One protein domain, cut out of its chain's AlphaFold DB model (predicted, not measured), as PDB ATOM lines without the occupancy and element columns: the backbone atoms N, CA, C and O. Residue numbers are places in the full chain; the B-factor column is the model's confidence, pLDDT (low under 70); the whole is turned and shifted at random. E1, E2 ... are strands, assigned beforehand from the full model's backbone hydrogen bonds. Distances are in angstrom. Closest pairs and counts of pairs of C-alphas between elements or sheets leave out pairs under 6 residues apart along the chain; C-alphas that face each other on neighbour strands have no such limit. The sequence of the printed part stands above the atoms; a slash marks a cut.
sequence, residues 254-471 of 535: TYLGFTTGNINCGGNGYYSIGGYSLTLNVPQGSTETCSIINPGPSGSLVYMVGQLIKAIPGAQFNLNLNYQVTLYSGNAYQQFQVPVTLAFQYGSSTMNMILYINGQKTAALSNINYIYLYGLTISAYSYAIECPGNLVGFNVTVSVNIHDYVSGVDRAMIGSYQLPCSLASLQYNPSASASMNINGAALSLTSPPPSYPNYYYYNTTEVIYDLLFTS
ATOM      1  N   THR A 254      13.049 -34.744 -15.902       76.94
ATOM      2  CA  THR A 254      12.182 -35.911 -15.972       76.94
ATOM      3  C   THR A 254      10.977 -35.552 -16.814       76.94
ATOM      4  O   THR A 254      10.128 -34.757 -16.405       76.94
ATOM      5  N   TYR A 255      10.923 -36.137 -18.008       80.38
ATOM      6  CA  TYR A 255       9.732 -36.091 -18.841       80.38
ATOM      7  C   TYR A 255       8.803 -37.232 -18.447       80.38
ATOM      8  O   TYR A 255       9.200 -38.403 -18.437       80.38
ATOM      9  N   LEU A 256       7.556 -36.887 -18.151       74.19
ATOM     10  CA  LEU A 256       6.539 -37.840 -17.752       74.19
ATOM     11  C   LEU A 256       5.541 -38.015 -18.881       74.19
ATOM     12  O   LEU A 256       4.556 -37.290 -18.990       74.19
ATOM     13  N   GLY A 257       5.772 -39.046 -19.688       74.12
ATOM     14  CA  GLY A 257       4.677 -39.639 -20.441       74.12
ATOM     15  C   GLY A 257       3.671 -40.250 -19.462       74.12
ATOM     16  O   GLY A 257       4.071 -40.984 -18.543       74.12
ATOM     17  N   PHE A 258       2.378 -39.970 -19.648       83.38
ATOM     18  CA  PHE A 258       1.326 -40.559 -18.823       83.38
ATOM     19  C   PHE A 258       1.198 -42.043 -19.178       83.38
ATOM     20  O   PHE A 258       0.709 -42.413 -20.240       83.38
ATOM     21  N   THR A 259       1.692 -42.906 -18.295       81.19
ATOM     22  CA  THR A 259       1.604 -44.365 -18.419       81.19
ATOM     23  C   THR A 259       1.173 -44.958 -17.086       81.19
ATOM     24  O   THR A 259       1.331 -44.328 -16.038       81.19
ATOM     25  N   THR A 260       0.676 -46.194 -17.101       79.25
ATOM     26  CA  THR A 260       0.297 -46.920 -15.877       79.25
ATOM     27  C   THR A 260       1.466 -47.142 -14.912       79.25
ATOM     28  O   THR A 260       1.234 -47.398 -13.737       79.25
ATOM     29  N   GLY A 261       2.717 -47.037 -15.378       79.50
ATOM     30  CA  GLY A 261       3.909 -47.134 -14.532       79.50
ATOM     31  C   GLY A 261       4.316 -45.823 -13.850       79.50
ATOM     32  O   GLY A 261       5.020 -45.868 -12.846       79.50
ATOM     33  N   ASN A 262       3.866 -44.673 -14.364       80.81
ATOM     34  CA  ASN A 262       4.314 -43.347 -13.909       80.81
ATOM     35  C   ASN A 262       3.227 -42.558 -13.169       80.81
ATOM     36  O   ASN A 262       3.512 -41.521 -12.571       80.81
ATOM     37  N   ILE A 263       1.977 -43.017 -13.223       86.75
ATOM     38  CA  ILE A 263       0.817 -42.310 -12.686       86.75
ATOM     39  C   ILE A 263      -0.014 -43.275 -11.857       86.75
ATOM     40  O   ILE A 263      -0.346 -44.369 -12.308       86.75
ATOM     41  N   ASN A 264      -0.391 -42.831 -10.662       89.38
ATOM     42  CA  ASN A 264      -1.340 -43.522  -9.807       89.38
ATOM     43  C   ASN A 264      -2.523 -42.599  -9.513       89.38
ATOM     44  O   ASN A 264      -2.348 -41.566  -8.862       89.38
ATOM     45  N   CYS A 265      -3.710 -42.971  -9.985       89.62
ATOM     46  CA  CYS A 265      -4.941 -42.221  -9.769       89.62
ATOM     47  C   CYS A 265      -5.825 -42.884  -8.712       89.62
ATOM     48  O   CYS A 265      -6.013 -44.101  -8.715       89.62
ATOM     49  N   GLY A 266      -6.353 -42.070  -7.802       79.75
ATOM     50  CA  GLY A 266      -7.308 -42.454  -6.774       79.75
ATOM     51  C   GLY A 266      -8.677 -41.825  -7.031       79.75
ATOM     52  O   GLY A 266      -8.807 -40.601  -7.062       79.75
ATOM     53  N   GLY A 267      -9.702 -42.674  -7.129       70.50
ATOM     54  CA  GLY A 267     -11.079 -42.298  -7.446       70.50
ATOM     55  C   GLY A 267     -11.892 -43.509  -7.919       70.50
ATOM     56  O   GLY A 267     -11.427 -44.646  -7.841       70.50
ATOM     57  N   ASN A 268     -13.104 -43.278  -8.438       75.25
ATOM     58  CA  ASN A 268     -13.974 -44.331  -8.996       75.25
ATOM     59  C   ASN A 268     -13.648 -44.656 -10.473       75.25
ATOM     60  O   ASN A 268     -14.530 -45.083 -11.220       75.25
ATOM     61  N   GLY A 269     -12.407 -44.431 -10.917       81.12
ATOM     62  CA  GLY A 269     -11.988 -44.687 -12.297       81.12
ATOM     63  C   GLY A 269     -12.433 -43.607 -13.285       81.12
ATOM     64  O   GLY A 269     -12.786 -43.920 -14.419       81.12
ATOM     65  N   TYR A 270     -12.417 -42.334 -12.880       88.69
ATOM     66  CA  TYR A 270     -12.791 -41.205 -13.741       88.69
ATOM     67  C   TYR A 270     -11.629 -40.703 -14.605       88.69
ATOM     68  O   TYR A 270     -11.616 -39.542 -15.016       88.69
ATOM     69  N   TYR A 271     -10.651 -41.562 -14.890       91.31
ATOM     70  CA  TYR A 271      -9.482 -41.225 -15.686       91.31
ATOM     71  C   TYR A 271      -9.254 -42.235 -16.810       91.31
ATOM     72  O   TYR A 271      -9.661 -43.395 -16.727       91.31
ATOM     73  N   SER A 272      -8.568 -41.801 -17.863       90.06
ATOM     74  CA  SER A 272      -8.057 -42.687 -18.905       90.06
ATOM     75  C   SER A 272      -6.647 -42.281 -19.319       90.06
ATOM     76  O   SER A 272      -6.271 -41.109 -19.248       90.06
ATOM     77  N   ILE A 273      -5.860 -43.277 -19.736       86.06
ATOM     78  CA  ILE A 273      -4.506 -43.090 -20.259       86.06
ATOM     79  C   ILE A 273      -4.522 -43.474 -21.738       86.06
ATOM     80  O   ILE A 273      -4.719 -44.643 -22.076       86.06
ATOM     81  N   GLY A 274      -4.348 -42.487 -22.614       72.75
ATOM     82  CA  GLY A 274      -4.376 -42.659 -24.065       72.75
ATOM     83  C   GLY A 274      -2.977 -42.575 -24.658       72.75
ATOM     84  O   GLY A 274      -2.557 -41.500 -25.071       72.75
ATOM     85  N   GLY A 275      -2.238 -43.689 -24.694       65.06
ATOM     86  CA  GLY A 275      -0.888 -43.763 -25.274       65.06
ATOM     87  C   GLY A 275       0.178 -43.046 -24.439       65.06
ATOM     88  O   GLY A 275       1.099 -43.708 -23.976       65.06
ATOM     89  N   TYR A 276       0.017 -41.735 -24.227       77.81
ATOM     90  CA  TYR A 276       0.837 -40.877 -23.367       77.81
ATOM     91  C   TYR A 276       0.115 -39.637 -22.823       77.81
ATOM     92  O   TYR A 276       0.789 -38.813 -22.220       77.81
ATOM     93  N   SER A 277      -1.207 -39.493 -22.990       88.50
ATOM     94  CA  SER A 277      -2.010 -38.412 -22.391       88.50
ATOM     95  C   SER A 277      -2.851 -38.908 -21.209       88.50
ATOM     96  O   SER A 277      -3.240 -40.080 -21.153       88.50
ATOM     97  N   LEU A 278      -3.148 -38.017 -20.260       92.44
ATOM     98  CA  LEU A 278      -4.034 -38.267 -19.123       92.44
ATOM     99  C   LEU A 278      -5.327 -37.477 -19.290       92.44
ATOM    100  O   LEU A 278      -5.312 -36.251 -19.283       92.44
ATOM    101  N   THR A 279      -6.456 -38.172 -19.369       94.12
ATOM    102  CA  THR A 279      -7.777 -37.535 -19.332       94.12
ATOM    103  C   THR A 279      -8.386 -37.703 -17.950       94.12
ATOM    104  O   THR A 279      -8.513 -38.828 -17.474       94.12
ATOM    105  N   LEU A 280      -8.805 -36.603 -17.330       95.25
ATOM    106  CA  LEU A 280      -9.627 -36.567 -16.122       95.25
ATOM    107  C   LEU A 280     -11.056 -36.208 -16.525       95.25
ATOM    108  O   LEU A 280     -11.276 -35.196 -17.184       95.25
ATOM    109  N   ASN A 281     -12.034 -37.025 -16.146       95.38
ATOM    110  CA  ASN A 281     -13.411 -36.907 -16.613       95.38
ATOM    111  C   ASN A 281     -14.418 -37.148 -15.482       95.38
ATOM    112  O   ASN A 281     -15.001 -38.228 -15.363       95.38
ATOM    113  N   VAL A 282     -14.648 -36.124 -14.663       94.88
ATOM    114  CA  VAL A 282     -15.394 -36.250 -13.407       94.88
ATOM    115  C   VAL A 282     -16.859 -35.807 -13.553       94.88
ATOM    116  O   VAL A 282     -17.126 -34.695 -14.023       94.88
ATOM    117  N   PRO A 283     -17.843 -36.642 -13.165       93.38
ATOM    118  CA  PRO A 283     -19.239 -36.218 -13.079       93.38
ATOM    119  C   PRO A 283     -19.467 -35.187 -11.961       93.38
ATOM    120  O   PRO A 283     -18.625 -34.983 -11.081       93.38
ATOM    121  N   GLN A 284     -20.637 -34.545 -11.968       92.62
ATOM    122  CA  GLN A 284     -21.037 -33.605 -10.919       92.62
ATOM    123  C   GLN A 284     -20.956 -34.251  -9.519       92.62
ATOM    124  O   GLN A 284     -21.399 -35.381  -9.325       92.62
ATOM    125  N   GLY A 285     -20.403 -33.530  -8.540       91.06
ATOM    126  CA  GLY A 285     -20.252 -33.997  -7.158       91.06
ATOM    127  C   GLY A 285     -19.153 -35.032  -6.924       91.06
ATOM    128  O   GLY A 285     -19.186 -35.715  -5.904       91.06
ATOM    129  N   SER A 286     -18.203 -35.168  -7.849       93.00
ATOM    130  CA  SER A 286     -17.108 -36.134  -7.740       93.00
ATOM    131  C   SER A 286     -15.729 -35.492  -7.893       93.00
ATOM    132  O   SER A 286     -15.589 -34.365  -8.379       93.00
ATOM    133  N   THR A 287     -14.714 -36.245  -7.473       94.31
ATOM    134  CA  THR A 287     -13.302 -35.869  -7.525       94.31
ATOM    135  C   THR A 287     -12.480 -37.042  -8.039       94.31
ATOM    136  O   THR A 287     -12.746 -38.192  -7.693       94.31
ATOM    137  N   GLU A 288     -11.457 -36.732  -8.826       95.31
ATOM    138  CA  GLU A 288     -10.404 -37.657  -9.242       95.31
ATOM    139  C   GLU A 288      -9.051 -37.009  -8.947       95.31
ATOM    140  O   GLU A 288      -8.884 -35.798  -9.134       95.31
ATOM    141  N   THR A 289      -8.097 -37.787  -8.438       94.50
ATOM    142  CA  THR A 289      -6.752 -37.290  -8.112       94.50
ATOM    143  C   THR A 289      -5.697 -38.256  -8.616       94.50
ATOM    144  O   THR A 289      -5.639 -39.398  -8.182       94.50
ATOM    145  N   CYS A 290      -4.807 -37.773  -9.476       93.12
ATOM    146  CA  CYS A 290      -3.693 -38.525 -10.031       93.12
ATOM    147  C   CYS A 290      -2.368 -38.041  -9.454       93.12
ATOM    148  O   CYS A 290      -1.894 -36.949  -9.763       93.12
ATOM    149  N   SER A 291      -1.762 -38.873  -8.617       90.44
ATOM    150  CA  SER A 291      -0.393 -38.709  -8.137       90.44
ATOM    151  C   SER A 291       0.619 -39.183  -9.172       90.44
ATOM    152  O   SER A 291       0.412 -40.179  -9.869       90.44
ATOM    153  N   ILE A 292       1.734 -38.473  -9.249       86.19
ATOM    154  CA  ILE A 292       2.855 -38.826 -10.109       86.19
ATOM    155  C   ILE A 292       3.823 -39.691  -9.305       86.19
ATOM    156  O   ILE A 292       4.264 -39.298  -8.223       86.19
ATOM    157  N   ILE A 293       4.131 -40.879  -9.823       74.62
ATOM    158  CA  ILE A 293       5.016 -41.843  -9.168       74.62
ATOM    159  C   ILE A 293       6.467 -41.437  -9.429       74.62
ATOM    160  O   ILE A 293       6.850 -41.201 -10.570       74.62
ATOM    161  N   ASN A 294       7.279 -41.408  -8.366       61.53
ATOM    162  CA  ASN A 294       8.720 -41.150  -8.420       61.53
ATOM    163  C   ASN A 294       9.120 -39.936  -9.284       61.53
ATOM    164  O   ASN A 294       9.963 -40.094 -10.166       61.53
ATOM    165  N   PRO A 295       8.610 -38.715  -9.026       58.91
ATOM    166  CA  PRO A 295       9.120 -37.546  -9.737       58.91
ATOM    167  C   PRO A 295      10.610 -37.292  -9.448       58.91
ATOM    168  O   PRO A 295      11.218 -36.519 -10.172       58.91
ATOM    169  N   GLY A 296      11.196 -37.945  -8.427       58.31
ATOM    170  CA  GLY A 296      12.565 -37.707  -7.966       58.31
ATOM    171  C   GLY A 296      12.744 -36.276  -7.442       58.31
ATOM    172  O   GLY A 296      11.853 -35.448  -7.607       58.31
ATOM    173  N   PRO A 297      13.864 -35.947  -6.779       62.34
ATOM    174  CA  PRO A 297      14.265 -34.557  -6.626       62.34
ATOM    175  C   PRO A 297      14.646 -34.025  -8.011       62.34
ATOM    176  O   PRO A 297      15.784 -34.198  -8.439       62.34
ATOM    177  N   SER A 298      13.689 -33.426  -8.721       67.06
ATOM    178  CA  SER A 298      13.868 -33.052 -10.126       67.06
ATOM    179  C   SER A 298      13.462 -31.622 -10.402       67.06
ATOM    180  O   SER A 298      12.280 -31.296 -10.453       67.06
ATOM    181  N   GLY A 299      14.479 -30.785 -10.620       71.38
ATOM    182  CA  GLY A 299      14.316 -29.402 -11.037       71.38
ATOM    183  C   GLY A 299      13.472 -28.544 -10.092       71.38
ATOM    184  O   GLY A 299      12.946 -28.991  -9.072       71.38
ATOM    185  N   SER A 300      13.322 -27.275 -10.451       76.19
ATOM    186  CA  SER A 300      12.364 -26.368  -9.808       76.19
ATOM    187  C   SER A 300      11.323 -25.819 -10.785       76.19
ATOM    188  O   SER A 300      10.416 -25.083 -10.381       76.19
ATOM    189  N   LEU A 301      11.448 -26.193 -12.061       80.25
ATOM    190  CA  LEU A 301      10.623 -25.728 -13.154       80.25
ATOM    191  C   LEU A 301       9.712 -26.862 -13.653       80.25
ATOM    192  O   LEU A 301      10.141 -28.004 -13.821       80.25
ATOM    193  N   VAL A 302       8.447 -26.527 -13.899       86.88
ATOM    194  CA  VAL A 302       7.426 -27.403 -14.484       86.88
ATOM    195  C   VAL A 302       6.953 -26.839 -15.817       86.88
ATOM    196  O   VAL A 302       6.615 -25.660 -15.880       86.88
ATOM    197  N   TYR A 303       6.870 -27.680 -16.846       86.44
ATOM    198  CA  TYR A 303       6.127 -27.394 -18.076       86.44
ATOM    199  C   TYR A 303       4.960 -28.362 -18.215       86.44
ATOM    200  O   TYR A 303       5.119 -29.557 -17.969       86.44
ATOM    201  N   MET A 304       3.799 -27.862 -18.631       90.31
ATOM    202  CA  MET A 304       2.604 -28.671 -18.853       90.31
ATOM    203  C   MET A 304       1.829 -28.170 -20.070       90.31
ATOM    204  O   MET A 304       1.646 -26.967 -20.222       90.31
ATOM    205  N   VAL A 305       1.330 -29.086 -20.899       91.88
ATOM    206  CA  VAL A 305       0.350 -28.770 -21.951       91.88
ATOM    207  C   VAL A 305      -0.967 -29.447 -21.605       91.88
ATOM    208  O   VAL A 305      -1.007 -30.665 -21.417       91.88
ATOM    209  N   GLY A 306      -2.029 -28.653 -21.496       93.00
ATOM    210  CA  GLY A 306      -3.352 -29.118 -21.090       93.00
ATOM    211  C   GLY A 306      -4.473 -28.532 -21.937       93.00
ATOM    212  O   GLY A 306      -4.312 -27.494 -22.580       93.00
ATOM    213  N   GLN A 307      -5.605 -29.227 -21.947       93.94
ATOM    214  CA  GLN A 307      -6.810 -28.839 -22.657       93.94
ATOM    215  C   GLN A 307      -8.051 -29.081 -21.800       93.94
ATOM    216  O   GLN A 307      -8.383 -30.218 -21.449       93.94
ATOM    217  N   LEU A 308      -8.813 -28.015 -21.583       95.50
ATOM    218  CA  LEU A 308     -10.155 -28.095 -21.042       95.50
ATOM    219  C   LEU A 308     -11.132 -28.431 -22.173       95.50
ATOM    220  O   LEU A 308     -11.310 -27.656 -23.112       95.50
ATOM    221  N   ILE A 309     -11.834 -29.557 -22.060       94.69
ATOM    222  CA  ILE A 309     -12.877 -29.939 -23.025       94.69
ATOM    223  C   ILE A 309     -14.216 -29.309 -22.639       94.69
ATOM    224  O   ILE A 309     -14.959 -28.819 -23.488       94.69
ATOM    225  N   LYS A 310     -14.553 -29.355 -21.348       92.88
ATOM    226  CA  LYS A 310     -15.807 -28.825 -20.798       92.88
ATOM    227  C   LYS A 310     -15.730 -28.744 -19.279       92.88
ATOM    228  O   LYS A 310     -15.116 -29.599 -18.647       92.88
ATOM    229  N   ALA A 311     -16.422 -27.767 -18.696       93.75
ATOM    230  CA  ALA A 311     -16.499 -27.603 -17.250       93.75
ATOM    231  C   ALA A 311     -17.931 -27.416 -16.750       93.75
ATOM    232  O   ALA A 311     -18.742 -26.705 -17.349       93.75
ATOM    233  N   ILE A 312     -18.241 -28.062 -15.627       94.81
ATOM    234  CA  ILE A 312     -19.388 -27.703 -14.797       94.81
ATOM    235  C   ILE A 312     -19.010 -26.429 -14.020       94.81
ATOM    236  O   ILE A 312     -17.957 -26.417 -13.382       94.81
ATOM    237  N   PRO A 313     -19.838 -25.369 -14.015       93.56
ATOM    238  CA  PRO A 313     -19.591 -24.196 -13.184       93.56
ATOM    239  C   PRO A 313     -19.398 -24.563 -11.706       93.56
ATOM    240  O   PRO A 313     -20.200 -25.290 -11.123       93.56
ATOM    241  N   GLY A 314     -18.335 -24.040 -11.107       92.56
ATOM    242  CA  GLY A 314     -17.827 -24.363  -9.777       92.56
ATOM    243  C   GLY A 314     -16.805 -25.504  -9.750       92.56
ATOM    244  O   GLY A 314     -16.289 -25.808  -8.675       92.56
ATOM    245  N   ALA A 315     -16.510 -26.151 -10.883       96.25
ATOM    246  CA  ALA A 315     -15.463 -27.164 -10.956       96.25
ATOM    247  C   ALA A 315     -14.068 -26.546 -10.809       96.25
ATOM    248  O   ALA A 315     -13.845 -25.372 -11.115       96.25
ATOM    249  N   GLN A 316     -13.123 -27.357 -10.342       97.62
ATOM    250  CA  GLN A 316     -11.759 -26.931 -10.081       97.62
ATOM    251  C   GLN A 316     -10.755 -27.991 -10.532       97.62
ATOM    252  O   GLN A 316     -10.831 -29.145 -10.101       97.62
ATOM    253  N   PHE A 317      -9.801 -27.582 -11.363       97.88
ATOM    254  CA  PHE A 317      -8.602 -28.353 -11.686       97.88
ATOM    255  C   PHE A 317      -7.417 -27.818 -10.876       97.88
ATOM    256  O   PHE A 317      -7.250 -26.604 -10.757       97.88
ATOM    257  N   ASN A 318      -6.597 -28.700 -10.307       97.38
ATOM    258  CA  ASN A 318      -5.400 -28.307  -9.565       97.38
ATOM    259  C   ASN A 318      -4.166 -29.060 -10.045       97.38
ATOM    260  O   ASN A 318      -4.176 -30.292 -10.084       97.38
ATOM    261  N   LEU A 319      -3.086 -28.309 -10.260       96.00
ATOM    262  CA  LEU A 319      -1.722 -28.821 -10.259       96.00
ATOM    263  C   LEU A 319      -1.122 -28.575  -8.872       96.00
ATOM    264  O   LEU A 319      -0.933 -27.431  -8.455       96.00
ATOM    265  N   ASN A 320      -0.844 -29.658  -8.157       95.31
ATOM    266  CA  ASN A 320      -0.243 -29.649  -6.832       95.31
ATOM    267  C   ASN A 320       1.214 -30.080  -6.945       95.31
ATOM    268  O   ASN A 320       1.505 -31.176  -7.419       95.31
ATOM    269  N   LEU A 321       2.119 -29.231  -6.479       93.75
ATOM    270  CA  LEU A 321       3.556 -29.457  -6.443       93.75
ATOM    271  C   LEU A 321       4.009 -29.424  -4.991       93.75
ATOM    272  O   LEU A 321       3.595 -28.562  -4.221       93.75
ATOM    273  N   ASN A 322       4.875 -30.346  -4.607       92.25
ATOM    274  CA  ASN A 322       5.490 -30.343  -3.294       92.25
ATOM    275  C   ASN A 322       6.983 -30.060  -3.445       92.25
ATOM    276  O   ASN A 322       7.746 -30.927  -3.877       92.25
ATOM    277  N   TYR A 323       7.386 -28.836  -3.110       91.06
ATOM    278  CA  TYR A 323       8.784 -28.437  -3.158       91.06
ATOM    279  C   TYR A 323       9.481 -28.773  -1.843       91.06
ATOM    280  O   TYR A 323       9.032 -28.384  -0.767       91.06
ATOM    281  N   GLN A 324      10.628 -29.438  -1.927       90.94
ATOM    282  CA  GLN A 324      11.560 -29.559  -0.818       90.94
ATOM    283  C   GLN A 324      12.550 -28.395  -0.877       90.94
ATOM    284  O   GLN A 324      13.372 -28.313  -1.790       90.94
ATOM    285  N   VAL A 325      12.485 -27.509   0.115       90.06
ATOM    286  CA  VAL A 325      13.467 -26.439   0.312       90.06
ATOM    287  C   VAL A 325      14.513 -26.915   1.305       90.06
ATOM    288  O   VAL A 325      14.167 -27.283   2.426       90.06
ATOM    289  N   THR A 326      15.785 -26.894   0.914       89.69
ATOM    290  CA  THR A 326      16.901 -27.139   1.835       89.69
ATOM    291  C   THR A 326      17.584 -25.816   2.136       89.69
ATOM    292  O   THR A 326      18.141 -25.183   1.243       89.69
ATOM    293  N   LEU A 327      17.514 -25.387   3.391       89.94
ATOM    294  CA  LEU A 327      18.190 -24.202   3.898       89.94
ATOM    295  C   LEU A 327      19.557 -24.604   4.450       89.94
ATOM    296  O   LEU A 327      19.629 -25.507   5.280       89.94
ATOM    297  N   TYR A 328      20.612 -23.920   4.023       87.56
ATOM    298  CA  TYR A 328      21.989 -24.141   4.449       87.56
ATOM    299  C   TYR A 328      22.504 -22.940   5.238       87.56
ATOM    300  O   TYR A 328      22.313 -21.793   4.835       87.56
ATOM    301  N   SER A 329      23.220 -23.211   6.326       86.25
ATOM    302  CA  SER A 329      23.970 -22.214   7.087       86.25
ATOM    303  C   SER A 329      25.310 -22.798   7.525       86.25
ATOM    304  O   SER A 329      25.389 -23.620   8.442       86.25
ATOM    305  N   GLY A 330      26.382 -22.423   6.822       83.69
ATOM    306  CA  GLY A 330      27.668 -23.109   6.948       83.69
ATOM    307  C   GLY A 330      27.528 -24.598   6.610       83.69
ATOM    308  O   GLY A 330      27.085 -24.944   5.521       83.69
ATOM    309  N   ASN A 331      27.869 -25.474   7.562       84.38
ATOM    310  CA  ASN A 331      27.763 -26.933   7.402       84.38
ATOM    311  C   ASN A 331      26.422 -27.515   7.888       84.38
ATOM    312  O   ASN A 331      26.189 -28.713   7.736       84.38
ATOM    313  N   ALA A 332      25.564 -26.705   8.512       88.44
ATOM    314  CA  ALA A 332      24.257 -27.146   8.982       88.44
ATOM    315  C   ALA A 332      23.206 -26.964   7.882       88.44
ATOM    316  O   ALA A 332      23.258 -25.995   7.120       88.44
ATOM    317  N   TYR A 333      22.232 -27.872   7.826       91.06
ATOM    318  CA  TYR A 333      21.100 -27.754   6.917       91.06
ATOM    319  C   TYR A 333      19.786 -28.155   7.587       91.06
ATOM    320  O   TYR A 333      19.764 -28.948   8.528       91.06
ATOM    321  N   GLN A 334      18.686 -27.606   7.078       91.00
ATOM    322  CA  GLN A 334      17.327 -27.945   7.489       91.00
ATOM    323  C   GLN A 334      16.435 -28.028   6.252       91.00
ATOM    324  O   GLN A 334      16.534 -27.197   5.350       91.00
ATOM    325  N   GLN A 335      15.566 -29.036   6.204       91.69
ATOM    326  CA  GLN A 335      14.651 -29.252   5.088       91.69
ATOM    327  C   GLN A 335      13.218 -28.893   5.461       91.69
ATOM    328  O   GLN A 335      12.749 -29.204   6.556       91.69
ATOM    329  N   PHE A 336      12.517 -28.286   4.514       92.00
ATOM    330  CA  PHE A 336      11.126 -27.881   4.638       92.00
ATOM    331  C   PHE A 336      10.349 -28.358   3.417       92.00
ATOM    332  O   PHE A 336      10.869 -28.356   2.303       92.00
ATOM    333  N   GLN A 337       9.099 -28.767   3.627       92.56
ATOM    334  CA  GLN A 337       8.160 -29.028   2.539       92.56
ATOM    335  C   GLN A 337       7.313 -27.774   2.331       92.56
ATOM    336  O   GLN A 337       6.735 -27.252   3.283       92.56
ATOM    337  N   VAL A 338       7.273 -27.283   1.097       94.00
ATOM    338  CA  VAL A 338       6.512 -26.105   0.691       94.00
ATOM    339  C   VAL A 338       5.538 -26.544  -0.406       94.00
ATOM    340  O   VAL A 338       5.926 -26.617  -1.575       94.00
ATOM    341  N   PRO A 339       4.283 -26.877  -0.056       95.38
ATOM    342  CA  PRO A 339       3.280 -27.223  -1.049       95.38
ATOM    343  C   PRO A 339       2.888 -25.977  -1.845       95.38
ATOM    344  O   PRO A 339       2.633 -24.913  -1.282       95.38
ATOM    345  N   VAL A 340       2.829 -26.117  -3.161       96.31
ATOM    346  CA  VAL A 340       2.411 -25.093  -4.116       96.31
ATOM    347  C   VAL A 340       1.249 -25.659  -4.920       96.31
ATOM    348  O   VAL A 340       1.363 -26.730  -5.508       96.31
ATOM    349  N   THR A 341       0.138 -24.935  -4.966       97.56
ATOM    350  CA  THR A 341      -1.046 -25.337  -5.729       97.56
ATOM    351  C   THR A 341      -1.414 -24.235  -6.704       97.56
ATOM    352  O   THR A 341      -1.686 -23.108  -6.289       97.56
ATOM    353  N   LEU A 342      -1.469 -24.567  -7.992       97.81
ATOM    354  CA  LEU A 342      -2.112 -23.734  -9.000       97.81
ATOM    355  C   LEU A 342      -3.512 -24.289  -9.272       97.81
ATOM    356  O   LEU A 342      -3.656 -25.420  -9.734       97.81
ATOM    357  N   ALA A 343      -4.528 -23.485  -8.972       97.56
ATOM    358  CA  ALA A 343      -5.933 -23.848  -9.084       97.56
ATOM    359  C   ALA A 343      -6.614 -23.097 -10.231       97.56
ATOM    360  O   ALA A 343      -6.609 -21.868 -10.253       97.56
ATOM    361  N   PHE A 344      -7.265 -23.835 -11.123       97.75
ATOM    362  CA  PHE A 344      -8.134 -23.346 -12.186       97.75
ATOM    363  C   PHE A 344      -9.575 -23.534 -11.712       97.75
ATOM    364  O   PHE A 344     -10.047 -24.662 -11.609       97.75
ATOM    365  N   GLN A 345     -10.260 -22.448 -11.362       97.25
ATOM    366  CA  GLN A 345     -11.648 -22.461 -10.902       97.25
ATOM    367  C   GLN A 345     -12.571 -22.001 -12.021       97.25
ATOM    368  O   GLN A 345     -12.525 -20.843 -12.436       97.25
ATOM    369  N   TYR A 346     -13.424 -22.899 -12.487       96.44
ATOM    370  CA  TYR A 346     -14.310 -22.681 -13.619       96.44
ATOM    371  C   TYR A 346     -15.643 -22.100 -13.138       96.44
ATOM    372  O   TYR A 346     -16.329 -22.711 -12.329       96.44
ATOM    373  N   GLY A 347     -16.006 -20.896 -13.576       93.31
ATOM    374  CA  GLY A 347     -17.264 -20.215 -13.240       93.31
ATOM    375  C   GLY A 347     -18.363 -20.447 -14.281       93.31
ATOM    376  O   GLY A 347     -18.290 -21.357 -15.095       93.31
ATOM    377  N   SER A 348     -19.416 -19.630 -14.291       88.50
ATOM    378  CA  SER A 348     -20.485 -19.758 -15.301       88.50
ATOM    379  C   SER A 348     -20.050 -19.301 -16.699       88.50
ATOM    380  O   SER A 348     -20.439 -19.912 -17.689       88.50
ATOM    381  N   SER A 349     -19.244 -18.242 -16.782       88.81
ATOM    382  CA  SER A 349     -18.779 -17.645 -18.047       88.81
ATOM    383  C   SER A 349     -17.295 -17.277 -18.050       88.81
ATOM    384  O   SER A 349     -16.720 -17.012 -19.100       88.81
ATOM    385  N   THR A 350     -16.676 -17.250 -16.877       94.44
ATOM    386  CA  THR A 350     -15.271 -16.900 -16.668       94.44
ATOM    387  C   THR A 350     -14.620 -17.948 -15.787       94.44
ATOM    388  O   THR A 350     -15.303 -18.749 -15.152       94.44
ATOM    389  N   MET A 351     -13.301 -17.910 -15.693       95.94
ATOM    390  CA  MET A 351     -12.538 -18.708 -14.750       95.94
ATOM    391  C   MET A 351     -11.640 -17.822 -13.885       95.94
ATOM    392  O   MET A 351     -11.371 -16.662 -14.208       95.94
ATOM    393  N   ASN A 352     -11.170 -18.378 -12.774       97.00
ATOM    394  CA  ASN A 352     -10.110 -17.803 -11.959       97.00
ATOM    395  C   ASN A 352      -8.916 -18.753 -11.963       97.00
ATOM    396  O   ASN A 352      -9.091 -19.962 -11.846       97.00
ATOM    397  N   MET A 353      -7.710 -18.206 -12.025       97.06
ATOM    398  CA  MET A 353      -6.493 -18.939 -11.696       97.06
ATOM    399  C   MET A 353      -5.955 -18.415 -10.376       97.06
ATOM    400  O   MET A 353      -5.825 -17.203 -10.203       97.06
ATOM    401  N   ILE A 354      -5.674 -19.304  -9.432       97.94
ATOM    402  CA  ILE A 354      -5.244 -18.930  -8.088       97.94
ATOM    403  C   ILE A 354      -4.001 -19.725  -7.721       97.94
ATOM    404  O   ILE A 354      -4.003 -20.952  -7.779       97.94
ATOM    405  N   LEU A 355      -2.959 -19.010  -7.312       97.69
ATOM    406  CA  LEU A 355      -1.728 -19.583  -6.801       97.69
ATOM    407  C   LEU A 355      -1.770 -19.587  -5.274       97.69
ATOM    408  O   LEU A 355      -1.935 -18.542  -4.632       97.69
ATOM    409  N   TYR A 356      -1.592 -20.773  -4.705       97.88
ATOM    410  CA  TYR A 356      -1.394 -20.974  -3.282       97.88
ATOM    411  C   TYR A 356       0.036 -21.435  -3.027       97.88
ATOM    412  O   TYR A 356       0.514 -22.360  -3.682       97.88
ATOM    413  N   ILE A 357       0.704 -20.825  -2.050       96.75
ATOM    414  CA  ILE A 357       2.014 -21.270  -1.564       96.75
ATOM    415  C   ILE A 357       1.888 -21.518  -0.067       96.75
ATOM    416  O   ILE A 357       1.425 -20.661   0.682       96.75
ATOM    417  N   ASN A 358       2.240 -22.727   0.355       94.75
ATOM    418  CA  ASN A 358       2.060 -23.233   1.709       94.75
ATOM    419  C   ASN A 358       0.639 -23.005   2.273       94.75
ATOM    420  O   ASN A 358       0.460 -22.575   3.411       94.75
ATOM    421  N   GLY A 359      -0.385 -23.231   1.440       92.25
ATOM    422  CA  GLY A 359      -1.800 -23.054   1.796       92.25
ATOM    423  C   GLY A 359      -2.300 -21.603   1.820       92.25
ATOM    424  O   GLY A 359      -3.500 -21.379   1.967       92.25
ATOM    425  N   GLN A 360      -1.429 -20.609   1.633       94.50
ATOM    426  CA  GLN A 360      -1.816 -19.199   1.564       94.50
ATOM    427  C   GLN A 360      -2.066 -18.778   0.119       94.50
ATOM    428  O   GLN A 360      -1.253 -19.068  -0.754       94.50
ATOM    429  N   LYS A 361      -3.166 -18.061  -0.140       96.25
ATOM    430  CA  LYS A 361      -3.422 -17.436  -1.446       96.25
ATOM    431  C   LYS A 361      -2.417 -16.304  -1.659       96.25
ATOM    432  O   LYS A 361      -2.520 -15.280  -0.989       96.25
ATOM    433  N   THR A 362      -1.477 -16.475  -2.584       94.62
ATOM    434  CA  THR A 362      -0.393 -15.507  -2.825       94.62
ATOM    435  C   THR A 362      -0.612 -14.667  -4.075       94.62
ATOM    436  O   THR A 362      -0.263 -13.491  -4.080       94.62
ATOM    437  N   ALA A 363      -1.232 -15.229  -5.113       93.88
ATOM    438  CA  ALA A 363      -1.576 -14.509  -6.336       93.88
ATOM    439  C   ALA A 363      -2.856 -15.065  -6.972       93.88
ATOM    440  O   ALA A 363      -3.250 -16.205  -6.717       93.88
ATOM    441  N   ALA A 364      -3.528 -14.260  -7.795       94.88
ATOM    442  CA  ALA A 364      -4.664 -14.715  -8.586       94.88
ATOM    443  C   ALA A 364      -4.880 -13.859  -9.836       94.88
ATOM    444  O   ALA A 364      -4.703 -12.644  -9.804       94.88
ATOM    445  N   LEU A 365      -5.359 -14.499 -10.900       92.81
ATOM    446  CA  LEU A 365      -6.006 -13.857 -12.039       92.81
ATOM    447  C   LEU A 365      -7.492 -14.194 -11.967       92.81
ATOM    448  O   LEU A 365      -7.863 -15.368 -11.973       92.81
ATOM    449  N   SER A 366      -8.344 -13.180 -11.845       94.56
ATOM    450  CA  SER A 366      -9.781 -13.367 -11.627       94.56
ATOM    451  C   SER A 366     -10.610 -12.882 -12.807       94.56
ATOM    452  O   SER A 366     -10.234 -11.922 -13.473       94.56
ATOM    453  N   ASN A 367     -11.759 -13.527 -13.022       93.00
ATOM    454  CA  ASN A 367     -12.719 -13.212 -14.081       93.00
ATOM    455  C   ASN A 367     -12.096 -13.188 -15.485       93.00
ATOM    456  O   ASN A 367     -12.449 -12.347 -16.311       93.00
ATOM    457  N   ILE A 368     -11.162 -14.101 -15.753       93.50
ATOM    458  CA  ILE A 368     -10.579 -14.242 -17.087       93.50
ATOM    459  C   ILE A 368     -11.456 -15.149 -17.952       93.50
ATOM    460  O   ILE A 368     -12.209 -15.981 -17.439       93.50
ATOM    461  N   ASN A 369     -11.354 -14.992 -19.270       91.81
ATOM    462  CA  ASN A 369     -11.982 -15.919 -20.204       91.81
ATOM    463  C   ASN A 369     -11.451 -17.335 -19.981       91.81
ATOM    464  O   ASN A 369     -10.314 -17.519 -19.541       91.81
ATOM    465  N   TYR A 370     -12.286 -18.320 -20.301       91.75
ATOM    466  CA  TYR A 370     -11.874 -19.714 -20.324       91.75
ATOM    467  C   TYR A 370     -10.660 -19.910 -21.226       91.75
ATOM    468  O   TYR A 370     -10.650 -19.439 -22.362       91.75
ATOM    469  N   ILE A 371      -9.671 -20.630 -20.708       90.38
ATOM    470  CA  ILE A 371      -8.501 -21.057 -21.464       90.38
ATOM    471  C   ILE A 371      -8.718 -22.527 -21.812       90.38
ATOM    472  O   ILE A 371      -8.692 -23.386 -20.934       90.38
ATOM    473  N   TYR A 372      -9.007 -22.800 -23.084       90.81
ATOM    474  CA  TYR A 372      -9.389 -24.142 -23.533       90.81
ATOM    475  C   TYR A 372      -8.195 -25.015 -23.888       90.81
ATOM    476  O   TYR A 372      -8.270 -26.219 -23.705       90.81
ATOM    477  N   LEU A 373      -7.106 -24.428 -24.379       90.56
ATOM    478  CA  LEU A 373      -5.873 -25.131 -24.707       90.56
ATOM    479  C   LEU A 373      -4.703 -24.257 -24.274       90.56
ATOM    480  O   LEU A 373      -4.618 -23.100 -24.687       90.56
ATOM    481  N   TYR A 374      -3.818 -24.798 -23.444       89.62
ATOM    482  CA  TYR A 374      -2.784 -23.996 -22.813       89.62
ATOM    483  C   TYR A 374      -1.434 -24.682 -22.697       89.62
ATOM    484  O   TYR A 374      -1.330 -25.890 -22.481       89.62
ATOM    485  N   GLY A 375      -0.396 -23.853 -22.773       88.94
ATOM    486  CA  GLY A 375       0.951 -24.162 -22.315       88.94
ATOM    487  C   GLY A 375       1.176 -23.466 -20.982       88.94
ATOM    488  O   GLY A 375       0.926 -22.272 -20.859       88.94
ATOM    489  N   LEU A 376       1.605 -24.206 -19.971       88.56
ATOM    490  CA  LEU A 376       1.842 -23.711 -18.623       88.56
ATOM    491  C   LEU A 376       3.309 -23.910 -18.257       88.56
ATOM    492  O   LEU A 376       3.832 -25.019 -18.360       88.56
ATOM    493  N   THR A 377       3.925 -22.864 -17.721       86.94
ATOM    494  CA  THR A 377       5.251 -22.906 -17.110       86.94
ATOM    495  C   THR A 377       5.167 -22.427 -15.669       86.94
ATOM    496  O   THR A 377       4.690 -21.326 -15.400       86.94
ATOM    497  N   ILE A 378       5.672 -23.227 -14.732       88.00
ATOM    498  CA  ILE A 378       5.856 -22.828 -13.335       88.00
ATOM    499  C   ILE A 378       7.347 -22.838 -13.039       88.00
ATOM    500  O   ILE A 378       7.996 -23.860 -13.213       88.00
ATOM    501  N   SER A 379       7.892 -21.722 -12.568       84.00
ATOM    502  CA  SER A 379       9.278 -21.615 -12.117       84.00
ATOM    503  C   SER A 379       9.303 -21.192 -10.658       84.00
ATOM    504  O   SER A 379       8.693 -20.188 -10.292       84.00
ATOM    505  N   ALA A 380      10.008 -21.950  -9.824       82.31
ATOM    506  CA  ALA A 380      10.189 -21.616  -8.422       82.31
ATOM    507  C   ALA A 380      11.672 -21.463  -8.079       82.31
ATOM    508  O   ALA A 380      12.528 -22.199  -8.576       82.31
ATOM    509  N   TYR A 381      11.973 -20.509  -7.206       83.25
ATOM    510  CA  TYR A 381      13.297 -20.347  -6.622       83.25
ATOM    511  C   TYR A 381      13.183 -19.957  -5.152       83.25
ATOM    512  O   TYR A 381      12.174 -19.401  -4.706       83.25
ATOM    513  N   SER A 382      14.234 -20.256  -4.396       82.06
ATOM    514  CA  SER A 382      14.343 -19.898  -2.989       82.06
ATOM    515  C   SER A 382      15.645 -19.159  -2.715       82.06
ATOM    516  O   SER A 382      16.645 -19.342  -3.408       82.06
ATOM    517  N   TYR A 383      15.632 -18.305  -1.697       83.00
ATOM    518  CA  TYR A 383      16.833 -17.647  -1.194       83.00
ATOM    519  C   TYR A 383      16.764 -17.509   0.325       83.00
ATOM    520  O   TYR A 383      15.680 -17.415   0.907       83.00
ATOM    521  N   ALA A 384      17.929 -17.540   0.971       86.31
ATOM    522  CA  ALA A 384      18.034 -17.388   2.415       86.31
ATOM    523  C   ALA A 384      17.754 -15.936   2.830       86.31
ATOM    524  O   ALA A 384      18.087 -14.995   2.110       86.31
ATOM    525  N   ILE A 385      17.152 -15.764   4.002       87.81
ATOM    526  CA  ILE A 385      16.881 -14.458   4.605       87.81
ATOM    527  C   ILE A 385      17.316 -14.451   6.065       87.81
ATOM    528  O   ILE A 385      17.299 -15.484   6.737       87.81
ATOM    529  N   GLU A 386      17.663 -13.278   6.575       87.50
ATOM    530  CA  GLU A 386      17.947 -13.097   7.994       87.50
ATOM    531  C   GLU A 386      16.641 -12.985   8.796       87.50
ATOM    532  O   GLU A 386      15.702 -12.287   8.410       87.50
ATOM    533  N   CYS A 387      16.591 -13.688   9.923       87.88
ATOM    534  CA  CYS A 387      15.504 -13.658  10.888       87.88
ATOM    535  C   CYS A 387      15.978 -13.039  12.215       87.88
ATOM    536  O   CYS A 387      17.154 -13.164  12.575       87.88
ATOM    537  N   PRO A 388      15.069 -12.415  12.993       88.00
ATOM    538  CA  PRO A 388      15.403 -11.868  14.304       88.00
ATOM    539  C   PRO A 388      16.073 -12.901  15.218       88.00
ATOM    540  O   PRO A 388      15.686 -14.069  15.233       88.00
ATOM    541  N   GLY A 389      17.052 -12.458  16.012       83.81
ATOM    542  CA  GLY A 389      17.791 -13.332  16.929       83.81
ATOM    543  C   GLY A 389      18.975 -14.072  16.298       83.81
ATOM    544  O   GLY A 389      19.358 -15.118  16.814       83.81
ATOM    545  N   ASN A 390      19.558 -13.536  15.214       86.31
ATOM    546  CA  ASN A 390      20.679 -14.145  14.484       86.31
ATOM    547  C   ASN A 390      20.324 -15.541  13.945       86.31
ATOM    548  O   ASN A 390      21.107 -16.486  14.044       86.31
ATOM    549  N   LEU A 391      19.114 -15.677  13.401       89.69
ATOM    550  CA  LEU A 391      18.617 -16.907  12.793       89.69
ATOM    551  C   LEU A 391      18.494 -16.732  11.282       89.69
ATOM    552  O   LEU A 391      18.414 -15.614  10.782       89.69
ATOM    553  N   VAL A 392      18.445 -17.837  10.548       87.44
ATOM    554  CA  VAL A 392      18.224 -17.816   9.101       87.44
ATOM    555  C   VAL A 392      16.912 -18.503   8.731       87.44
ATOM    556  O   VAL A 392      16.598 -19.590   9.217       87.44
ATOM    557  N   GLY A 393      16.147 -17.851   7.861       89.88
ATOM    558  CA  GLY A 393      14.971 -18.400   7.195       89.88
ATOM    559  C   GLY A 393      15.162 -18.442   5.680       89.88
ATOM    560  O   GLY A 393      16.267 -18.272   5.167       89.88
ATOM    561  N   PHE A 394      14.073 -18.628   4.942       90.06
ATOM    562  CA  PHE A 394      14.081 -18.510   3.485       90.06
ATOM    563  C   PHE A 394      12.819 -17.816   2.977       90.06
ATOM    564  O   PHE A 394      11.781 -17.806   3.645       90.06
ATOM    565  N   ASN A 395      12.910 -17.277   1.767       89.19
ATOM    566  CA  ASN A 395      11.764 -16.894   0.959       89.19
ATOM    567  C   ASN A 395      11.687 -17.806  -0.269       89.19
ATOM    568  O   ASN A 395      12.713 -18.217  -0.811       89.19
ATOM    569  N   VAL A 396      10.468 -18.129  -0.680       88.00
ATOM    570  CA  VAL A 396      10.145 -18.838  -1.915       88.00
ATOM    571  C   VAL A 396       9.380 -17.890  -2.808       88.00
ATOM    572  O   VAL A 396       8.366 -17.340  -2.388       88.00
ATOM    573  N   THR A 397       9.804 -17.776  -4.058       86.06
ATOM    574  CA  THR A 397       9.031 -17.098  -5.093       86.06
ATOM    575  C   THR A 397       8.676 -18.098  -6.177       86.06
ATOM    576  O   THR A 397       9.533 -18.841  -6.654       86.06
ATOM    577  N   VAL A 398       7.404 -18.104  -6.564       86.94
ATOM    578  CA  VAL A 398       6.863 -18.926  -7.644       86.94
ATOM    579  C   VAL A 398       6.312 -17.996  -8.713       86.94
ATOM    580  O   VAL A 398       5.441 -17.169  -8.442       86.94
ATOM    581  N   SER A 399       6.823 -18.145  -9.927       84.25
ATOM    582  CA  SER A 399       6.324 -17.504 -11.136       84.25
ATOM    583  C   SER A 399       5.550 -18.520 -11.961       84.25
ATOM    584  O   SER A 399       5.992 -19.656 -12.135       84.25
ATOM    585  N   VAL A 400       4.399 -18.110 -12.473       86.94
ATOM    586  CA  VAL A 400       3.546 -18.899 -13.356       86.94
ATOM    587  C   VAL A 400       3.336 -18.098 -14.630       86.94
ATOM    588  O   VAL A 400       2.910 -16.947 -14.558       86.94
ATOM    589  N   ASN A 401       3.603 -18.708 -15.779       83.88
ATOM    590  CA  ASN A 401       3.253 -18.189 -17.095       83.88
ATOM    591  C   ASN A 401       2.327 -19.193 -17.786       83.88
ATOM    592  O   ASN A 401       2.576 -20.397 -17.729       83.88
ATOM    593  N   ILE A 402       1.253 -18.709 -18.392       85.44
ATOM    594  CA  ILE A 402       0.329 -19.508 -19.183       85.44
ATOM    595  C   ILE A 402       0.095 -18.835 -20.532       85.44
ATOM    596  O   ILE A 402      -0.300 -17.671 -20.592       85.44
ATOM    597  N   HIS A 403       0.308 -19.600 -21.595       83.25
ATOM    598  CA  HIS A 403      -0.003 -19.229 -22.965       83.25
ATOM    599  C   HIS A 403      -1.321 -19.884 -23.373       83.25
ATOM    600  O   HIS A 403      -1.469 -21.103 -23.255       83.25
ATOM    601  N   ASP A 404      -2.282 -19.091 -23.840       83.56
ATOM    602  CA  ASP A 404      -3.523 -19.585 -24.434       83.56
ATOM    603  C   ASP A 404      -3.339 -19.767 -25.943       83.56
ATOM    604  O   ASP A 404      -3.364 -18.791 -26.687       83.56
ATOM    605  N   TYR A 405      -3.220 -21.015 -26.400       76.94
ATOM    606  CA  TYR A 405      -3.017 -21.333 -27.819       76.94
ATOM    607  C   TYR A 405      -4.230 -21.002 -28.702       76.94
ATOM    608  O   TYR A 405      -4.110 -20.979 -29.923       76.94
ATOM    609  N   VAL A 406      -5.414 -20.776 -28.118       81.12
ATOM    610  CA  VAL A 406      -6.613 -20.408 -28.886       81.12
ATOM    611  C   VAL A 406      -6.639 -18.909 -29.162       81.12
ATOM    612  O   VAL A 406      -6.993 -18.494 -30.264       81.12
ATOM    613  N   SER A 407      -6.296 -18.090 -28.165       78.19
ATOM    614  CA  SER A 407      -6.316 -16.628 -28.298       78.19
ATOM    615  C   SER A 407      -4.954 -15.999 -28.610       78.19
ATOM    616  O   SER A 407      -4.912 -14.831 -28.993       78.19
ATOM    617  N   GLY A 408      -3.858 -16.746 -28.450       70.69
ATOM    618  CA  GLY A 408      -2.479 -16.261 -28.552       70.69
ATOM    619  C   GLY A 408      -2.069 -15.339 -27.398       70.69
ATOM    620  O   GLY A 408      -1.126 -14.564 -27.534       70.69
ATOM    621  N   VAL A 409      -2.815 -15.339 -26.287       77.88
ATOM    622  CA  VAL A 409      -2.600 -14.411 -25.168       77.88
ATOM    623  C   VAL A 409      -1.803 -15.078 -24.055       77.88
ATOM    624  O   VAL A 409      -2.248 -16.059 -23.460       77.88
ATOM    625  N   ASP A 410      -0.683 -14.456 -23.695       78.56
ATOM    626  CA  ASP A 410       0.098 -14.811 -22.512       78.56
ATOM    627  C   ASP A 410      -0.438 -14.150 -21.244       78.56
ATOM    628  O   ASP A 410      -0.866 -12.988 -21.228       78.56
ATOM    629  N   ARG A 411      -0.378 -14.882 -20.133       83.62
ATOM    630  CA  ARG A 411      -0.718 -14.374 -18.803       83.62
ATOM    631  C   ARG A 411       0.310 -14.848 -17.795       83.62
ATOM    632  O   ARG A 411       0.675 -16.017 -17.772       83.62
ATOM    633  N   ALA A 412       0.704 -13.960 -16.891       84.12
ATOM    634  CA  ALA A 412       1.654 -14.285 -15.838       84.12
ATOM    635  C   ALA A 412       1.120 -13.916 -14.453       84.12
ATOM    636  O   ALA A 412       0.363 -12.957 -14.292       84.12
ATOM    637  N   MET A 413       1.540 -14.670 -13.440       87.56
ATOM    638  CA  MET A 413       1.354 -14.326 -12.034       87.56
ATOM    639  C   MET A 413       2.572 -14.740 -11.216       87.56
ATOM    640  O   MET A 413       3.231 -15.730 -11.523       87.56
ATOM    641  N   ILE A 414       2.862 -13.982 -10.162       87.19
ATOM    642  CA  ILE A 414       3.989 -14.245  -9.267       87.19
ATOM    643  C   ILE A 414       3.473 -14.181  -7.837       87.19
ATOM    644  O   ILE A 414       2.789 -13.229  -7.464       87.19
ATOM    645  N   GLY A 415       3.800 -15.196  -7.047       83.69
ATOM    646  CA  GLY A 415       3.520 -15.242  -5.620       83.69
ATOM    647  C   GLY A 415       4.789 -15.532  -4.834       83.69
ATOM    648  O   GLY A 415       5.676 -16.236  -5.316       83.69
ATOM    649  N   SER A 416       4.856 -15.029  -3.604       90.00
ATOM    650  CA  SER A 416       5.965 -15.306  -2.695       90.00
ATOM    651  C   SER A 416       5.465 -15.766  -1.333       90.00
ATOM    652  O   SER A 416       4.376 -15.391  -0.897       90.00
ATOM    653  N   TYR A 417       6.273 -16.579  -0.665       93.12
ATOM    654  CA  TYR A 417       6.035 -17.072   0.681       93.12
ATOM    655  C   TYR A 417       7.340 -17.068   1.465       93.12
ATOM    656  O   TYR A 417       8.306 -17.749   1.116       93.12
ATOM    657  N   GLN A 418       7.329 -16.345   2.576       91.62
ATOM    658  CA  GLN A 418       8.437 -16.302   3.510       91.62
ATOM    659  C   GLN A 418       8.201 -17.291   4.653       91.62
ATOM    660  O   GLN A 418       7.129 -17.291   5.261       91.62
ATOM    661  N   LEU A 419       9.216 -18.093   4.988       89.00
ATOM    662  CA  LEU A 419       9.181 -18.931   6.184       89.00
ATOM    663  C   LEU A 419       8.968 -18.041   7.427       89.00
ATOM    664  O   LEU A 419       9.762 -17.123   7.651       89.00
ATOM    665  N   PRO A 420       7.957 -18.315   8.272       88.19
ATOM    666  CA  PRO A 420       7.809 -17.632   9.549       88.19
ATOM    667  C   PRO A 420       9.081 -17.782  10.386       88.19
ATOM    668  O   PRO A 420       9.502 -18.901  10.676       88.19
ATOM    669  N   CYS A 421       9.682 -16.669  10.814       84.19
ATOM    670  CA  CYS A 421      10.944 -16.696  11.562       84.19
ATOM    671  C   CYS A 421      10.862 -17.458  12.894       84.19
ATOM    672  O   CYS A 421      11.882 -17.901  13.402       84.19
ATOM    673  N   SER A 422       9.663 -17.683  13.438       80.81
ATOM    674  CA  SER A 422       9.452 -18.565  14.594       80.81
ATOM    675  C   SER A 422       9.794 -20.037  14.323       80.81
ATOM    676  O   SER A 422       9.951 -20.805  15.265       80.81
ATOM    677  N   LEU A 423       9.863 -20.444  13.053       81.44
ATOM    678  CA  LEU A 423      10.247 -21.790  12.618       81.44
ATOM    679  C   LEU A 423      11.728 -21.872  12.211       81.44
ATOM    680  O   LEU A 423      12.218 -22.964  11.918       81.44
ATOM    681  N   ALA A 424      12.435 -20.738  12.172       82.19
ATOM    682  CA  ALA A 424      13.866 -20.704  11.920       82.19
ATOM    683  C   ALA A 424      14.607 -21.264  13.142       82.19
ATOM    684  O   ALA A 424      14.365 -20.849  14.272       82.19
ATOM    685  N   SER A 425      15.510 -22.217  12.912       83.50
ATOM    686  CA  SER A 425      16.283 -22.862  13.986       83.50
ATOM    687  C   SER A 425      17.795 -22.810  13.763       83.50
ATOM    688  O   SER A 425      18.575 -23.012  14.692       83.50
ATOM    689  N   LEU A 426      18.219 -22.491  12.538       87.94
ATOM    690  CA  LEU A 426      19.621 -22.385  12.168       87.94
ATOM    691  C   LEU A 426      20.146 -20.986  12.487       87.94
ATOM    692  O   LEU A 426      19.494 -19.989  12.182       87.94
ATOM    693  N   GLN A 427      21.345 -20.924  13.062       87.69
ATOM    694  CA  GLN A 427      22.063 -19.667  13.263       87.69
ATOM    695  C   GLN A 427      22.387 -19.025  11.915       87.69
ATOM    696  O   GLN A 427      22.723 -19.727  10.960       87.69
ATOM    697  N   TYR A 428      22.294 -17.703  11.833       80.50
ATOM    698  CA  TYR A 428      22.611 -16.955  10.629       80.50
ATOM    699  C   TYR A 428      24.113 -17.013  10.330       80.50
ATOM    700  O   TYR A 428      24.960 -16.847  11.210       80.50
ATOM    701  N   ASN A 429      24.429 -17.268   9.064       80.06
ATOM    702  CA  ASN A 429      25.772 -17.238   8.508       80.06
ATOM    703  C   ASN A 429      25.716 -16.380   7.233       80.06
ATOM    704  O   ASN A 429      24.806 -16.592   6.432       80.06
ATOM    705  N   PRO A 430      26.665 -15.458   6.995       77.75
ATOM    706  CA  PRO A 430      26.697 -14.645   5.776       77.75
ATOM    707  C   PRO A 430      26.726 -15.452   4.466       77.75
ATOM    708  O   PRO A 430      26.323 -14.944   3.426       77.75
ATOM    709  N   SER A 431      27.179 -16.708   4.514       80.06
ATOM    710  CA  SER A 431      27.174 -17.647   3.384       80.06
ATOM    711  C   SER A 431      25.924 -18.537   3.336       80.06
ATOM    712  O   SER A 431      25.936 -19.579   2.677       80.06
ATOM    713  N   ALA A 432      24.866 -18.201   4.078       82.38
ATOM    714  CA  ALA A 432      23.635 -18.972   4.058       82.38
ATOM    715  C   ALA A 432      22.989 -18.954   2.669       82.38
ATOM    716  O   ALA A 432      22.990 -17.951   1.958       82.38
ATOM    717  N   SER A 433      22.425 -20.090   2.279       83.69
ATOM    718  CA  SER A 433      21.805 -20.275   0.968       83.69
ATOM    719  C   SER A 433      20.619 -21.217   1.077       83.69
ATOM    720  O   SER A 433      20.468 -21.932   2.065       83.69
ATOM    721  N   ALA A 434      19.760 -21.218   0.066       84.19
ATOM    722  CA  ALA A 434      18.664 -22.164  -0.031       84.19
ATOM    723  C   ALA A 434      18.715 -22.856  -1.392       84.19
ATOM    724  O   ALA A 434      19.074 -22.243  -2.396       84.19
ATOM    725  N   SER A 435      18.360 -24.134  -1.418       81.75
ATOM    726  CA  SER A 435      18.057 -24.868  -2.642       81.75
ATOM    727  C   SER A 435      16.605 -25.323  -2.616       81.75
ATOM    728  O   SER A 435      15.978 -25.406  -1.555       81.75
ATOM    729  N   MET A 436      16.049 -25.588  -3.791       82.62
ATOM    730  CA  MET A 436      14.666 -26.011  -3.948       82.62
ATOM    731  C   MET A 436      14.580 -27.036  -5.072       82.62
ATOM    732  O   MET A 436      15.058 -26.769  -6.169       82.62
ATOM    733  N   ASN A 437      13.934 -28.169  -4.799       83.62
ATOM    734  CA  ASN A 437      13.617 -29.184  -5.801       83.62
ATOM    735  C   ASN A 437      12.180 -29.670  -5.624       83.62
ATOM    736  O   ASN A 437      11.653 -29.672  -4.510       83.62
ATOM    737  N   ILE A 438      11.551 -30.112  -6.705       87.06
ATOM    738  CA  ILE A 438      10.255 -30.795  -6.641       87.06
ATOM    739  C   ILE A 438      10.485 -32.202  -6.086       87.06
ATOM    740  O   ILE A 438      11.405 -32.878  -6.518       87.06
ATOM    741  N   ASN A 439       9.673 -32.630  -5.118       86.44
ATOM    742  CA  ASN A 439       9.741 -33.960  -4.491       86.44
ATOM    743  C   ASN A 439       8.380 -34.687  -4.511       86.44
ATOM    744  O   ASN A 439       8.174 -35.711  -3.864       86.44
ATOM    745  N   GLY A 440       7.405 -34.131  -5.220       87.81
ATOM    746  CA  GLY A 440       6.064 -34.682  -5.322       87.81
ATOM    747  C   GLY A 440       5.208 -33.824  -6.232       87.81
ATOM    748  O   GLY A 440       5.323 -32.600  -6.218       87.81
ATOM    749  N   ALA A 441       4.344 -34.465  -7.010       90.50
ATOM    750  CA  ALA A 441       3.388 -33.765  -7.843       90.50
ATOM    751  C   ALA A 441       2.101 -34.582  -8.002       90.50
ATOM    752  O   ALA A 441       2.126 -35.816  -8.021       90.50
ATOM    753  N   ALA A 442       0.974 -33.887  -8.086       92.94
ATOM    754  CA  ALA A 442      -0.333 -34.485  -8.290       92.94
ATOM    755  C   ALA A 442      -1.256 -33.547  -9.066       92.94
ATOM    756  O   ALA A 442      -1.210 -32.327  -8.920       92.94
ATOM    757  N   LEU A 443      -2.140 -34.144  -9.849       94.75
ATOM    758  CA  LEU A 443      -3.202 -33.486 -10.589       94.75
ATOM    759  C   LEU A 443      -4.534 -33.867  -9.955       94.75
ATOM    760  O   LEU A 443      -4.715 -35.009  -9.542       94.75
ATOM    761  N   SER A 444      -5.478 -32.939  -9.871       95.69
ATOM    762  CA  SER A 444      -6.825 -33.265  -9.395       95.69
ATOM    763  C   SER A 444      -7.875 -32.484 -10.155       95.69
ATOM    764  O   SER A 444      -7.652 -31.321 -10.488       95.69
ATOM    765  N   LEU A 445      -9.023 -33.110 -10.383       97.25
ATOM    766  CA  LEU A 445     -10.196 -32.473 -10.961       97.25
ATOM    767  C   LEU A 445     -11.384 -32.743 -10.045       97.25
ATOM    768  O   LEU A 445     -11.668 -33.889  -9.703       97.25
ATOM    769  N   THR A 446     -12.059 -31.684  -9.616       95.75
ATOM    770  CA  THR A 446     -13.217 -31.753  -8.719       95.75
ATOM    771  C   THR A 446     -14.386 -31.014  -9.337       95.75
ATOM    772  O   THR A 446     -14.216 -29.909  -9.844       95.75
ATOM    773  N   SER A 447     -15.579 -31.600  -9.271       94.69
ATOM    774  CA  SER A 447     -16.826 -30.928  -9.639       94.69
ATOM    775  C   SER A 447     -17.729 -30.745  -8.420       94.69
ATOM    776  O   SER A 447     -17.816 -31.642  -7.580       94.69
ATOM    777  N   PRO A 448     -18.435 -29.608  -8.315       93.31
ATOM    778  CA  PRO A 448     -19.275 -29.314  -7.164       93.31
ATOM    779  C   PRO A 448     -20.473 -30.269  -7.108       93.31
ATOM    780  O   PRO A 448     -20.913 -30.757  -8.154       93.31
ATOM    781  N   PRO A 449     -21.030 -30.529  -5.913       90.81
ATOM    782  CA  PRO A 449     -22.250 -31.312  -5.783       90.81
ATOM    783  C   PRO A 449     -23.430 -30.628  -6.496       90.81
ATOM    784  O   PRO A 449     -23.433 -29.404  -6.668       90.81
ATOM    785  N   PRO A 450     -24.451 -31.395  -6.909       86.88
ATOM    786  CA  PRO A 450     -25.656 -30.831  -7.498       86.88
ATOM    787  C   PRO A 450     -26.349 -29.870  -6.530       86.88
ATOM    788  O   PRO A 450     -26.650 -30.220  -5.391       86.88
ATOM    789  N   SER A 451     -26.612 -28.651  -7.004       81.00
ATOM    790  CA  SER A 451     -27.430 -27.660  -6.303       81.00
ATOM    791  C   SER A 451     -28.738 -27.518  -7.064       81.00
ATOM    792  O   SER A 451     -28.736 -27.169  -8.237       81.00
ATOM    793  N   TYR A 452     -29.868 -27.840  -6.435       68.81
ATOM    794  CA  TYR A 452     -31.165 -27.784  -7.109       68.81
ATOM    795  C   TYR A 452     -31.496 -26.341  -7.544       68.81
ATOM    796  O   TYR A 452     -31.335 -25.434  -6.723       68.81
ATOM    797  N   PRO A 453     -31.966 -26.095  -8.788       72.06
ATOM    798  CA  PRO A 453     -32.326 -27.050  -9.851       72.06
ATOM    799  C   PRO A 453     -31.209 -27.343 -10.882       72.06
ATOM    800  O   PRO A 453     -31.467 -27.965 -11.910       72.06
ATOM    801  N   ASN A 454     -29.975 -26.899 -10.645       77.50
ATOM    802  CA  ASN A 454     -28.849 -26.998 -11.578       77.50
ATOM    803  C   ASN A 454     -28.206 -28.397 -11.566       77.50
ATOM    804  O   ASN A 454     -27.239 -28.665 -10.840       77.50
ATOM    805  N   TYR A 455     -28.745 -29.286 -12.402       83.88
ATOM    806  CA  TYR A 455     -28.186 -30.607 -12.683       83.88
ATOM    807  C   TYR A 455     -27.532 -30.626 -14.067       83.88
ATOM    808  O   TYR A 455     -28.170 -30.268 -15.059       83.88
ATOM    809  N   TYR A 456     -26.270 -31.050 -14.146       85.38
ATOM    810  CA  TYR A 456     -25.538 -31.119 -15.411       85.38
ATOM    811  C   TYR A 456     -25.411 -32.572 -15.869       85.38
ATOM    812  O   TYR A 456     -24.878 -33.418 -15.159       85.38
ATOM    813  N   TYR A 457     -25.872 -32.858 -17.089       84.31
ATOM    814  CA  TYR A 457     -25.795 -34.194 -17.701       84.31
ATOM    815  C   TYR A 457     -24.431 -34.512 -18.325       84.31
ATOM    816  O   TYR A 457     -24.249 -35.563 -18.936       84.31
ATOM    817  N   TYR A 458     -23.478 -33.589 -18.218       89.44
ATOM    818  CA  TYR A 458     -22.135 -33.737 -18.750       89.44
ATOM    819  C   TYR A 458     -21.112 -33.683 -17.616       89.44
ATOM    820  O   TYR A 458     -21.329 -33.033 -16.601       89.44
ATOM    821  N   ASN A 459     -19.978 -34.345 -17.820       93.62
ATOM    822  CA  ASN A 459     -18.848 -34.330 -16.893       93.62
ATOM    823  C   ASN A 459     -17.949 -33.113 -17.126       93.62
ATOM    824  O   ASN A 459     -17.866 -32.626 -18.251       93.62
ATOM    825  N   THR A 460     -17.221 -32.677 -16.102       95.50
ATOM    826  CA  THR A 460     -16.051 -31.810 -16.297       95.50
ATOM    827  C   THR A 460     -14.913 -32.670 -16.837       95.50
ATOM    828  O   THR A 460     -14.624 -33.725 -16.269       95.50
ATOM    829  N   THR A 461     -14.275 -32.240 -17.923       96.44
ATOM    830  CA  THR A 461     -13.252 -33.027 -18.614       96.44
ATOM    831  C   THR A 461     -12.026 -32.174 -18.934       96.44
ATOM    832  O   THR A 461     -12.146 -31.176 -19.644       96.44
ATOM    833  N   GLU A 462     -10.863 -32.612 -18.452       96.31
ATOM    834  CA  GLU A 462      -9.544 -32.001 -18.657       96.31
ATOM    835  C   GLU A 462      -8.591 -33.057 -19.233       96.31
ATOM    836  O   GLU A 462      -8.567 -34.194 -18.753       96.31
ATOM    837  N   VAL A 463      -7.808 -32.704 -20.249       94.56
ATOM    838  CA  VAL A 463      -6.811 -33.583 -20.875       94.56
ATOM    839  C   VAL A 463      -5.435 -32.968 -20.692       94.56
ATOM    840  O   VAL A 463      -5.220 -31.820 -21.056       94.56
ATOM    841  N   ILE A 464      -4.487 -33.731 -20.158       94.31
ATOM    842  CA  ILE A 464      -3.089 -33.324 -20.033       94.31
ATOM    843  C   ILE A 464      -2.266 -34.156 -21.008       94.31
ATOM    844  O   ILE A 464      -2.242 -35.387 -20.927       94.31
ATOM    845  N   TYR A 465      -1.611 -33.482 -21.947       91.25
ATOM    846  CA  TYR A 465      -0.844 -34.125 -23.010       91.25
ATOM    847  C   TYR A 465       0.591 -34.402 -22.591       91.25
ATOM    848  O   TYR A 465       1.114 -35.488 -22.828       91.25
ATOM    849  N   ASP A 466       1.218 -33.420 -21.950       88.50
ATOM    850  CA  ASP A 466       2.638 -33.451 -21.634       88.50
ATOM    851  C   ASP A 466       2.884 -32.791 -20.280       88.50
ATOM    852  O   ASP A 466       2.295 -31.752 -19.970       88.50
ATOM    853  N   LEU A 467       3.768 -33.394 -19.483       88.38
ATOM    854  CA  LEU A 467       4.222 -32.859 -18.206       88.38
ATOM    855  C   LEU A 467       5.713 -33.144 -18.021       88.38
ATOM    856  O   LEU A 467       6.175 -34.281 -18.123       88.38
ATOM    857  N   LEU A 468       6.469 -32.088 -17.749       85.25
ATOM    858  CA  LEU A 468       7.922 -32.113 -17.656       85.25
ATOM    859  C   LEU A 468       8.370 -31.398 -16.384       85.25
ATOM    860  O   LEU A 468       7.956 -30.270 -16.120       85.25
ATOM    861  N   PHE A 469       9.276 -32.038 -15.650       83.94
ATOM    862  CA  PHE A 469      10.016 -31.443 -14.544       83.94
ATOM    863  C   PHE A 469      11.463 -31.241 -14.961       83.94
ATOM    864  O   PHE A 469      12.107 -32.164 -15.456       83.94
ATOM    865  N   THR A 470      11.991 -30.037 -14.795       76.88
ATOM    866  CA  THR A 470      13.358 -29.728 -15.212       76.88
ATOM    867  C   THR A 470      13.939 -28.593 -14.379       76.88
ATOM    868  O   THR A 470      13.223 -27.815 -13.743       76.88
ATOM    869  N   SER A 471      15.262 -28.512 -14.307       67.56
ATOM    870  CA  SER A 471      15.927 -27.281 -13.879       67.56
ATOM    871  C   SER A 471      15.576 -26.148 -14.854       67.56
ATOM    872  O   SER A 471      15.186 -26.433 -15.985       67.56
TER     873      SER A 471
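AT A GLANCE: This is residues 254 to 471 of the 535 residues of an uncharacterized protein of Caldivirga sp (UniProt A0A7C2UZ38). Two twisted sheets lie face to face as a long sandwich, with the strands of one at only 16 degrees to those of the other. The long hairpins E7 and E8, and E11 and E12, run along the body, and the short strands E1 to E5 lie along one side. The 218 printed residues, 142 of them in strands, hold fifteen named strands, E1 to E15 in chain order, and no named helix: all strand. One sheet is branched, with E1, E3, E4, E6, E11, E12, E13 and E15; the other runs E2 E5 E14 E7 E8 E9 E10, and both are antiparallel. The whole is compact, with a radius of gyration of the C-alphas of 18.8 A, and elongated, spanning 60 by 36 by 34 A.

IN THESE COORDINATES: In the branched sheet, E1 is residues 254 to 256, beginning at C-alpha 254 (12.182, -35.911, -15.972), E3 271 to 274, E4 277 to 282, E6 301 to 310, E11 373 to 387 (43.1 A), E12 391 to 404 (43.4 A), E13 409 to 418 (30.8 A) and E15 460 to 470, ending at C-alpha 470 (13.358, -29.728, -15.212). In the other, E2 is residues 263 to 266, E5 287 to 292, E14 433 to 446 (38.1 A), E7 316 to 329 (39.9 A), E8 332 to 346 (44.9 A), E9 351 to 357 and E10 360 to 368.

HOW THE PARTS SIT: E15 has three neighbours: E1 and E4 on one side, E6 on the other. N 254 and O 469 of E1 and E15 are 2.8 A apart, N 280 and O 462 of E4 and E15 2.8 A, and N 303 and O 468 of E6 and E15 2.9 A, each within hydrogen-bond range. E3 and E4 form a hairpin. E6 is the antiparallel neighbour of E11, and E11 E12 E13 are a meander, each strand the antiparallel neighbour of the one before. In the other sheet E7 E8 E9 E10 are a meander; N 321 and O 340 of E7 and E8 are within hydrogen-bond range at 2.8 A. E2 and E10 are edge strands. Between the sheets, the closest C-alphas of E10 and E13, Thr 362 and Gly 415, are 4.8 A apart; those of E11 and E14, Ala 384 and Ser 433, are 5.0 A apart.

THE WHOLE: The C-alphas farthest apart, of Asn 331 and Pro 453, are 62.5 A apart. The printed part has no cut. The links E13 to E14 and E14 to E15 are long. The mean pLDDT of the printed part is 87.5; residues 275, 294 to 298, 452 and 471 are under 70.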